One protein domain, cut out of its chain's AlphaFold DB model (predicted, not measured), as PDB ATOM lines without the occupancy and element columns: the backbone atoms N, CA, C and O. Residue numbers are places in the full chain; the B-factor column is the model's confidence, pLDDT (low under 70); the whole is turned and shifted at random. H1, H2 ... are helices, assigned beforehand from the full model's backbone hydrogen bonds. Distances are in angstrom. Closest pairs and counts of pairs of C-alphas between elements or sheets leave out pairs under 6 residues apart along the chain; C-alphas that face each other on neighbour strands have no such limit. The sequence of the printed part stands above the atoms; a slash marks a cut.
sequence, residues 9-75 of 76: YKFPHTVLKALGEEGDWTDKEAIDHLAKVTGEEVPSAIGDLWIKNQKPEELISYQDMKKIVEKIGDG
ATOM      1  N   TYR A   9     -88.266  72.769 114.530       94.44
ATOM      2  CA  TYR A   9     -88.352  71.644 115.468       94.44
ATOM      3  C   TYR A   9     -87.783  70.323 114.932       94.44
ATOM      4  O   TYR A   9     -87.581  69.392 115.703       94.44
ATOM      5  N   LYS A  10     -87.499  70.218 113.626       93.81
ATOM      6  CA  LYS A  10     -86.788  69.060 113.061       93.81
ATOM      7  C   LYS A  10     -85.280  69.101 113.347       93.81
ATOM      8  O   LYS A  10     -84.632  68.065 113.276       93.81
ATOM      9  N   PHE A  11     -84.732  70.277 113.661       95.12
ATOM     10  CA  PHE A  11     -83.302  70.487 113.906       95.12
ATOM     11  C   PHE A  11     -83.069  71.426 115.107       95.12
ATOM     12  O   PHE A  11     -82.416  72.464 114.952       95.12
ATOM     13  N   PRO A  12     -83.596  71.100 116.306       95.38
ATOM     14  CA  PRO A  12     -83.667  72.042 117.423       95.38
ATOM     15  C   PRO A  12     -82.286  72.531 117.872       95.38
ATOM     16  O   PRO A  12     -82.080  73.734 118.000       95.38
ATOM     17  N   HIS A  13     -81.305  71.631 117.980       96.62
ATOM     18  CA  HIS A  13     -79.923  71.975 118.340       96.62
ATOM     19  C   HIS A  13     -79.262  72.939 117.353       96.62
ATOM     20  O   HIS A  13     -78.589  73.886 117.751       96.62
ATOM     21  N   THR A  14     -79.450  72.719 116.048       96.38
ATOM     22  CA  THR A  14     -78.868  73.583 115.012       96.38
ATOM     23  C   THR A  14     -79.469  74.981 115.061       96.38
ATOM     24  O   THR A  14     -78.745  75.964 114.916       96.38
ATOM     25  N   VAL A  15     -80.781  75.070 115.282       96.31
ATOM     26  CA  VAL A  15     -81.486  76.349 115.382       96.31
ATOM     27  C   VAL A  15     -81.084  77.088 116.656       96.31
ATOM     28  O   VAL A  15     -80.721  78.253 116.569       96.31
ATOM     29  N   LEU A  16     -81.064  76.414 117.810       97.38
ATOM     30  CA  LEU A  16     -80.613  76.988 119.081       97.38
ATOM     31  C   LEU A  16     -79.187  77.532 118.975       97.38
ATOM     32  O   LEU A  16     -78.950  78.704 119.257       97.38
ATOM     33  N   LYS A  17     -78.261  76.738 118.430       96.62
ATOM     34  CA  LYS A  17     -76.888  77.189 118.197       96.62
ATOM     35  C   LYS A  17     -76.822  78.421 117.290       96.62
ATOM     36  O   LYS A  17     -76.044  79.334 117.548       96.62
ATOM     37  N   ALA A  18     -77.636  78.473 116.233       95.88
ATOM     38  CA  ALA A  18     -77.707  79.635 115.345       95.88
ATOM     39  C   ALA A  18     -78.285  80.887 116.032       95.88
ATOM     40  O   ALA A  18     -77.968  82.003 115.624       95.88
ATOM     41  N   LEU A  19     -79.097  80.706 117.077       96.00
ATOM     42  CA  LEU A  19     -79.613  81.771 117.941       96.00
ATOM     43  C   LEU A  19     -78.627  82.182 119.052       96.00
ATOM     44  O   LEU A  19     -78.911  83.122 119.788       96.00
ATOM     45  N   GLY A  20     -77.463  81.530 119.152       96.62
ATOM     46  CA  GLY A  20     -76.467  81.785 120.198       96.62
ATOM     47  C   GLY A  20     -76.736  81.045 121.509       96.62
ATOM     48  O   GLY A  20     -76.096  81.334 122.517       96.62
ATOM     49  N   GLU A  21     -77.666  80.094 121.498       96.38
ATOM     50  CA  GLU A  21     -77.972  79.233 122.631       96.38
ATOM     51  C   GLU A  21     -77.044  78.011 122.577       96.38
ATOM     52  O   GLU A  21     -77.101  77.207 121.643       96.38
ATOM     53  N   GLU A  22     -76.179  77.864 123.580       90.44
ATOM     54  CA  GLU A  22     -75.269  76.725 123.714       90.44
ATOM     55  C   GLU A  22     -75.590  75.931 124.983       90.44
ATOM     56  O   GLU A  22     -75.775  76.494 126.062       90.44
ATOM     57  N   GLY A  23     -75.636  74.608 124.852       89.31
ATOM     58  CA  GLY A  23     -75.921  73.702 125.952       89.31
ATOM     59  C   GLY A  23     -75.817  72.249 125.512       89.31
ATOM     60  O   GLY A  23     -75.964  71.932 124.331       89.31
ATOM     61  N   ASP A  24     -75.537  71.373 126.474       92.56
ATOM     62  CA  ASP A  24     -75.591  69.923 126.287       92.56
ATOM     63  C   ASP A  24     -76.998  69.450 126.665       92.56
ATOM     64  O   ASP A  24     -77.268  69.082 127.809       92.56
ATOM     65  N   TRP A  25     -77.930  69.613 125.727       95.06
ATOM     66  CA  TRP A  25     -79.329  69.239 125.910       95.06
ATOM     67  C   TRP A  25     -79.596  67.860 125.325       95.06
ATOM     68  O   TRP A  25     -79.090  67.502 124.261       95.06
ATOM     69  N   THR A  26     -80.491  67.110 125.955       95.06
ATOM     70  CA  THR A  26     -81.185  66.022 125.264       95.06
ATOM     71  C   THR A  26     -82.102  66.582 124.171       95.06
ATOM     72  O   THR A  26     -82.481  67.755 124.187       95.06
ATOM     73  N   ASP A  27     -82.523  65.742 123.228       93.12
ATOM     74  CA  ASP A  27     -83.422  66.167 122.145       93.12
ATOM     75  C   ASP A  27     -84.742  66.762 122.654       93.12
ATOM     76  O   ASP A  27     -85.249  67.726 122.081       93.12
ATOM     77  N   LYS A  28     -85.283  66.230 123.756       93.44
ATOM     78  CA  LYS A  28     -86.498  66.769 124.375       93.44
ATOM     79  C   LYS A  28     -86.253  68.154 124.972       93.44
ATOM     80  O   LYS A  28     -87.012  69.077 124.701       93.44
ATOM     81  N   GLU A  29     -85.175  68.306 125.737       95.62
ATOM     82  CA  GLU A  29     -84.814  69.585 126.358       95.62
ATOM     83  C   GLU A  29     -84.514  70.660 125.312       95.62
ATOM     84  O   GLU A  29     -84.910  71.808 125.491       95.62
ATOM     85  N   ALA A  30     -83.885  70.298 124.194       96.44
ATOM     86  CA  ALA A  30     -83.638  71.222 123.094       96.44
ATOM     87  C   ALA A  30     -84.941  71.696 122.431       96.44
ATOM     88  O   ALA A  30     -85.055  72.860 122.055       96.44
ATOM     89  N   ILE A  31     -85.945  70.825 122.296       95.69
ATOM     90  CA  ILE A  31     -87.267  71.211 121.781       95.69
ATOM     91  C   ILE A  31     -87.977  72.158 122.752       95.69
ATOM     92  O   ILE A  31     -88.483  73.196 122.324       95.69
ATOM     93  N   ASP A  32     -87.971  71.828 124.045       95.12
ATOM     94  CA  ASP A  32     -88.599  72.649 125.083       95.12
ATOM     95  C   ASP A  32     -87.909  74.022 125.196       95.12
ATOM     96  O   ASP A  32     -88.570  75.060 125.301       95.12
ATOM     97  N   HIS A  33     -86.575  74.057 125.110       96.94
ATOM     98  CA  HIS A  33     -85.800  75.300 125.126       96.94
ATOM     99  C   HIS A  33     -86.032  76.135 123.866       96.94
ATOM    100  O   HIS A  33     -86.209  77.349 123.960       96.94
ATOM    101  N   LEU A  34     -86.127  75.504 122.691       96.62
ATOM    102  CA  LEU A  34     -86.448  76.207 121.447       96.62
ATOM    103  C   LEU A  34     -87.823  76.885 121.514       96.62
ATOM    104  O   LEU A  34     -87.943  78.047 121.121       96.62
ATOM    105  N   ALA A  35     -88.840  76.201 122.045       96.56
ATOM    106  CA  ALA A  35     -90.168  76.781 122.249       96.56
ATOM    107  C   ALA A  35     -90.111  78.000 123.181       96.56
ATOM    108  O   ALA A  35     -90.668  79.058 122.892       96.56
ATOM    109  N   LYS A  36     -89.340  77.900 124.270       96.69
ATOM    110  CA  LYS A  36     -89.146  79.000 125.222       96.69
ATOM    111  C   LYS A  36     -88.452  80.217 124.602       96.69
ATOM    112  O   LYS A  36     -88.875  81.340 124.858       96.69
ATOM    113  N   VAL A  37     -87.388  80.011 123.823       96.94
ATOM    114  CA  VAL A  37     -86.606  81.101 123.210       96.94
ATOM    115  C   VAL A  37     -87.381  81.778 122.078       96.94
ATOM    116  O   VAL A  37     -87.293  82.993 121.912       96.94
ATOM    117  N   THR A  38     -88.160  81.015 121.309       94.44
ATOM    118  CA  THR A  38     -88.931  81.543 120.169       94.44
ATOM    119  C   THR A  38     -90.310  82.080 120.554       94.44
ATOM    120  O   THR A  38     -90.871  82.878 119.809       94.44
ATOM    121  N   GLY A  39     -90.849  81.669 121.706       95.56
ATOM    122  CA  GLY A  39     -92.214  81.984 122.133       95.56
ATOM    123  C   GLY A  39     -93.298  81.198 121.387       95.56
ATOM    124  O   GLY A  39     -94.480  81.452 121.605       95.56
ATOM    125  N   GLU A  40     -92.908  80.262 120.521       93.94
ATOM    126  CA  GLU A  40     -93.813  79.399 119.765       93.94
ATOM    127  C   GLU A  40     -94.084  78.103 120.529       93.94
ATOM    128  O   GLU A  40     -93.197  77.536 121.168       93.94
ATOM    129  N   GLU A  41     -95.305  77.583 120.427       94.50
ATOM    130  CA  GLU A  41     -95.651  76.303 121.042       94.50
ATOM    131  C   GLU A  41     -95.034  75.124 120.273       94.50
ATOM    132  O   GLU A  41     -94.865  75.159 119.048       94.50
ATOM    133  N   VAL A  42     -94.721  74.043 120.993       94.56
ATOM    134  CA  VAL A  42     -94.278  72.789 120.371       94.56
ATOM    135  C   VAL A  42     -95.470  72.158 119.641       94.56
ATOM    136  O   VAL A  42     -96.496  71.898 120.273       94.56
ATOM    137  N   PRO A  43     -95.361  71.841 118.336       93.56
ATOM    138  CA  PRO A  43     -96.431  71.160 117.618       93.56
ATOM    139  C   PRO A  43     -96.799  69.831 118.288       93.56
ATOM    140  O   PRO A  43     -95.914  69.025 118.587       93.56
ATOM    141  N   SER A  44     -98.097  69.559 118.462       93.31
ATOM    142  CA  SER A  44     -98.585  68.349 119.149       93.31
ATOM    143  C   SER A  44     -98.011  67.057 118.564       93.31
ATOM    144  O   SER A  44     -97.560  66.193 119.304       93.31
ATOM    145  N   ALA A  45     -97.896  66.975 117.235       91.25
ATOM    146  CA  ALA A  45     -97.303  65.830 116.544       91.25
ATOM    147  C   ALA A  45     -95.855  65.516 116.972       91.25
ATOM    148  O   ALA A  45     -95.416  64.379 116.824       91.25
ATOM    149  N   ILE A  46     -95.113  66.511 117.471       92.31
ATOM    150  CA  ILE A  46     -93.772  66.346 118.041       92.31
ATOM    151  C   ILE A  46     -93.861  66.052 119.540       92.31
ATOM    152  O   ILE A  46     -93.203  65.130 120.013       92.31
ATOM    153  N   GLY A  47     -94.702  66.787 120.277       90.94
ATOM    154  CA  GLY A  47     -94.919  66.566 121.711       90.94
ATOM    155  C   GLY A  47     -95.349  65.131 122.041       90.94
ATOM    156  O   GLY A  47     -94.815  64.513 122.963       90.94
ATOM    157  N   ASP A  48     -96.236  64.563 121.224       92.81
ATOM    158  CA  ASP A  48     -96.775  63.212 121.393       92.81
ATOM    159  C   ASP A  48     -95.708  62.114 121.237       92.81
ATOM    160  O   ASP A  48     -95.850  61.028 121.807       92.81
ATOM    161  N   LEU A  49     -94.614  62.373 120.505       90.56
ATOM    162  CA  LEU A  49     -93.527  61.400 120.322       90.56
ATOM    163  C   LEU A  49     -92.851  61.038 121.647       90.56
ATOM    164  O   LEU A  49     -92.436  59.896 121.822       90.56
ATOM    165  N   TRP A  50     -92.791  61.978 122.591       88.06
ATOM    166  CA  TRP A  50     -92.161  61.773 123.899       88.06
ATOM    167  C   TRP A  50     -92.999  60.926 124.856       88.06
ATOM    168  O   TRP A  50     -92.482  60.442 125.860       88.06
ATOM    169  N   ILE A  51     -94.292  60.779 124.568       88.69
ATOM    170  CA  ILE A  51     -95.255  60.047 125.401       88.69
ATOM    171  C   ILE A  51     -95.558  58.675 124.778       88.69
ATOM    172  O   ILE A  51     -96.023  57.754 125.450       88.69
ATOM    173  N   LYS A  52     -95.288  58.513 123.480       90.50
ATOM    174  CA  LYS A  52     -95.566  57.284 122.746       90.50
ATOM    175  C   LYS A  52     -94.569  56.181 123.105       90.50
ATOM    176  O   LYS A  52     -93.359  56.382 123.084       90.50
ATOM    177  N   ASN A  53     -95.088  54.975 123.334       86.38
ATOM    178  CA  ASN A  53     -94.256  53.784 123.484       86.38
ATOM    179  C   ASN A  53     -93.457  53.539 122.199       86.38
ATOM    180  O   ASN A  53     -94.034  53.347 121.122       86.38
ATOM    181  N   GLN A  54     -92.133  53.538 122.324       83.88
ATOM    182  CA  GLN A  54     -91.245  53.212 121.219       83.88
ATOM    183  C   GLN A  54     -91.289  51.707 120.952       83.88
ATOM    184  O   GLN A  54     -91.333  50.894 121.878       83.88
ATOM    185  N   LYS A  55     -91.305  51.335 119.670       84.00
ATOM    186  CA  LYS A  55     -91.091  49.938 119.289       84.00
ATOM    187  C   LYS A  55     -89.641  49.560 119.626       84.00
ATOM    188  O   LYS A  55     -88.782  50.437 119.544       84.00
ATOM    189  N   PRO A  56     -89.366  48.293 119.978       79.19
ATOM    190  CA  PRO A  56     -88.001  47.827 120.169       79.19
ATOM    191  C   PRO A  56     -87.147  48.140 118.941       79.19
ATOM    192  O   PRO A  56     -87.587  47.929 117.809       79.19
ATOM    193  N   GLU A  57     -85.942  48.648 119.175       84.00
ATOM    194  CA  GLU A  57     -84.965  48.858 118.116       84.00
ATOM    195  C   GLU A  57     -84.365  47.500 117.731       84.00
ATOM    196  O   GLU A  57     -83.684  46.856 118.528       84.00
ATOM    197  N   GLU A  58     -84.662  47.038 116.517       87.50
ATOM    198  CA  GLU A  58     -84.061  45.838 115.937       87.50
ATOM    199  C   GLU A  58     -83.080  46.263 114.845       87.50
ATOM    200  O   GLU A  58     -83.469  46.763 113.787       87.50
ATOM    201  N   LEU A  59     -81.787  46.074 115.107       90.81
ATOM    202  CA  LEU A  59     -80.750  46.332 114.120       90.81
ATOM    203  C   LEU A  59     -80.640  45.130 113.177       90.81
ATOM    204  O   LEU A  59     -80.111  44.083 113.549       90.81
ATOM    205  N   ILE A  60     -81.118  45.298 111.946       91.88
ATOM    206  CA  ILE A  60     -81.070  44.267 110.904       91.88
ATOM    207  C   ILE A  60     -80.069  44.633 109.810       91.88
ATOM    208  O   ILE A  60     -79.810  45.809 109.541       91.88
ATOM    209  N   SER A  61     -79.515  43.622 109.142       94.81
ATOM    210  CA  SER A  61     -78.682  43.855 107.965       94.81
ATOM    211  C   SER A  61     -79.542  44.239 106.755       94.81
ATOM    212  O   SER A  61     -80.722  43.886 106.671       94.81
ATOM    213  N   TYR A  62     -78.949  44.909 105.761       94.44
ATOM    214  CA  TYR A  62     -79.671  45.223 104.519       94.44
ATOM    215  C   TYR A  62     -80.167  43.956 103.799       94.44
ATOM    216  O   TYR A  62     -81.179  44.006 103.102       94.44
ATOM    217  N   GLN A  63     -79.460  42.831 103.964       96.19
ATOM    218  CA  GLN A  63     -79.808  41.556 103.337       96.19
ATOM    219  C   GLN A  63     -81.091  40.976 103.939       96.19
ATOM    220  O   GLN A  63     -81.875  40.348 103.231       96.19
ATOM    221  N   ASP A  64     -81.342  41.260 105.218       95.00
ATOM    222  CA  ASP A  64     -82.493  40.750 105.961       95.00
ATOM    223  C   ASP A  64     -83.736  41.645 105.836       95.00
ATOM    224  O   ASP A  64     -84.844  41.206 106.143       95.00
ATOM    225  N   MET A  65     -83.589  42.877 105.331       93.62
ATOM    226  CA  MET A  65     -84.670  43.871 105.258       93.62
ATOM    227  C   MET A  65     -85.922  43.339 104.556       93.62
ATOM    228  O   MET A  65     -87.024  43.478 105.083       93.62
ATOM    229  N   LYS A  66     -85.765  42.697 103.389       94.12
ATOM    230  CA  LYS A  66     -86.902  42.152 102.634       94.12
ATOM    231  C   LYS A  66     -87.670  41.115 103.457       94.12
ATOM    232  O   LYS A  66     -88.886  41.204 103.566       94.12
ATOM    233  N   LYS A  67     -86.942  40.181 104.068       93.44
ATOM    234  CA  LYS A  67     -87.515  39.095 104.867       93.44
ATOM    235  C   LYS A  67     -88.292  39.631 106.070       93.44
ATOM    236  O   LYS A  67     -89.365  39.128 106.379       93.44
ATOM    237  N   ILE A  68     -87.757  40.650 106.742       91.12
ATOM    238  CA  ILE A  68     -88.408  41.270 107.901       91.12
ATOM    239  C   ILE A  68     -89.675  42.022 107.484       91.12
ATOM    240  O   ILE A  68     -90.697  41.906 108.155       91.12
ATOM    241  N   VAL A  69     -89.640  42.752 106.366       90.88
ATOM    242  CA  VAL A  69     -90.828  43.444 105.841       90.88
ATOM    243  C   VAL A  69     -91.927  42.454 105.453       90.88
ATOM    244  O   VAL A  69     -93.082  42.698 105.790       90.88
ATOM    245  N   GLU A  70     -91.582  41.341 104.796       93.69
ATOM    246  CA  GLU A  70     -92.536  40.270 104.461       93.69
ATOM    247  C   GLU A  70     -93.155  39.673 105.730       93.69
ATOM    248  O   GLU A  70     -94.375  39.669 105.868       93.69
ATOM    249  N   LYS A  71     -92.326  39.304 106.714       89.81
ATOM    250  CA  LYS A  71     -92.797  38.765 107.996       89.81
ATOM    251  C   LYS A  71     -93.793  39.702 108.700       89.81
ATOM    252  O   LYS A  71     -94.872  39.277 109.098       89.81
ATOM    253  N   ILE A  72     -93.452  40.989 108.818       87.56
ATOM    254  CA  ILE A  72     -94.317  41.988 109.471       87.56
ATOM    255  C   ILE A  72     -95.606  42.221 108.666       87.56
ATOM    256  O   ILE A  72     -96.664  42.442 109.256       87.56
ATOM    257  N   GLY A  73     -95.525  42.210 107.331       83.94
ATOM    258  CA  GLY A  73     -96.669  42.412 106.440       83.94
ATOM    259  C   GLY A  73     -97.693  41.277 106.500       83.94
ATOM    260  O   GLY A  73     -98.892  41.546 106.436       83.94
ATOM    261  N   ASP A  74     -97.223  40.043 106.692       84.06
ATOM    262  CA  ASP A  74     -98.062  38.841 106.783       84.06
ATOM    263  C   ASP A  74     -98.659  38.621 108.190       84.06
ATOM    264  O   ASP A  74     -99.519  37.757 108.375       84.06
ATOM    265  N   GLY A  75     -98.279  39.449 109.171       68.25
ATOM    266  CA  GLY A  75     -98.820  39.420 110.534       68.25
ATOM    267  C   GLY A  75     -98.174  38.389 111.467       68.25
ATOM    268  O   GLY A  75     -98.788  38.048 112.482       68.25
TER     269      GLY A  75
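This is residues 9 to 75 of the 76 residues of the protein "Threonine synthase domain protein" of Peptoniphilus sp. oral taxon 375 str. F0436 (UniProt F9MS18). A small head of helices at one end is joined by a long bare arm to a lone helix far away at the other end. In the head H1 and H2 pack on each other at a steep tilt, with H3 close to H2 but not clearly touching it; the arm, residues 51 to 64, leads away to H4, which touches no other helix. The arm and H4 make much of the length, and residues 51 to 59, 61 to 67 and 69 to 75 stick out free. The printed part has 67 residues with four named helices, in the order H1, H2, H3, H4, and no named strand: its class is all helix. The whole is extended, with a radius of gyration of the C-alphas of 17.4 A, and the C-alphas span 47 by 23 by 14 A.

H1, residues 12 to 18, and H2, residues 27 to 38, touch, and their closest C-alphas are those of Pro 12 and Ile 31, 5.7 A apart. Their lines stand at a steep tilt of 49 degrees, and they run the same way. H3, residues 44 to 50, is close to H2 but not clearly touching, and their closest C-alphas are those of Lys 28 and Trp 50, 7.6 A apart. H2 and H3 run opposite ways at a shallow tilt of 34.7 degrees, only just short of steep. H1 and H3 are apart. H4, residues 65 to 74, is apart from H1, H2 and H3. In H1, H2 and H4 every O i to N i+4 pair is within hydrogen-bond range; in H3 1 of 3 such pairs is, beside 3 of 4 O i to N i+3 pairs.

H1 begins at C-alpha 12, at (-83.667, 72.042, 117.423), and measures 9.9 A from first to last C-alpha. H2, the longest helix by residues with 12, measures 16.5 A and ends at C-alpha 38, at (-88.931, 81.543, 120.169). H3 measures 10.3 A, from Ser 44 to Trp 50. H4 measures 14.4 A, from Met 65 to Asp 74, whose C-alpha is at (-98.062, 38.841, 106.783).

The two C-alphas farthest apart are those of Gly 20 and Asp 74, 49.9 A. The printed part runs from residue 9 to residue 75 and has no cut. The link from H1 to H2 is short, with 8 residues, the link from H2 to H3 is tight, with 5, and the link from H3 to H4 is long, with 14. The mean pLDDT of the printed part of this model is 92.3, and one printed residue, Gly 75, is under 70.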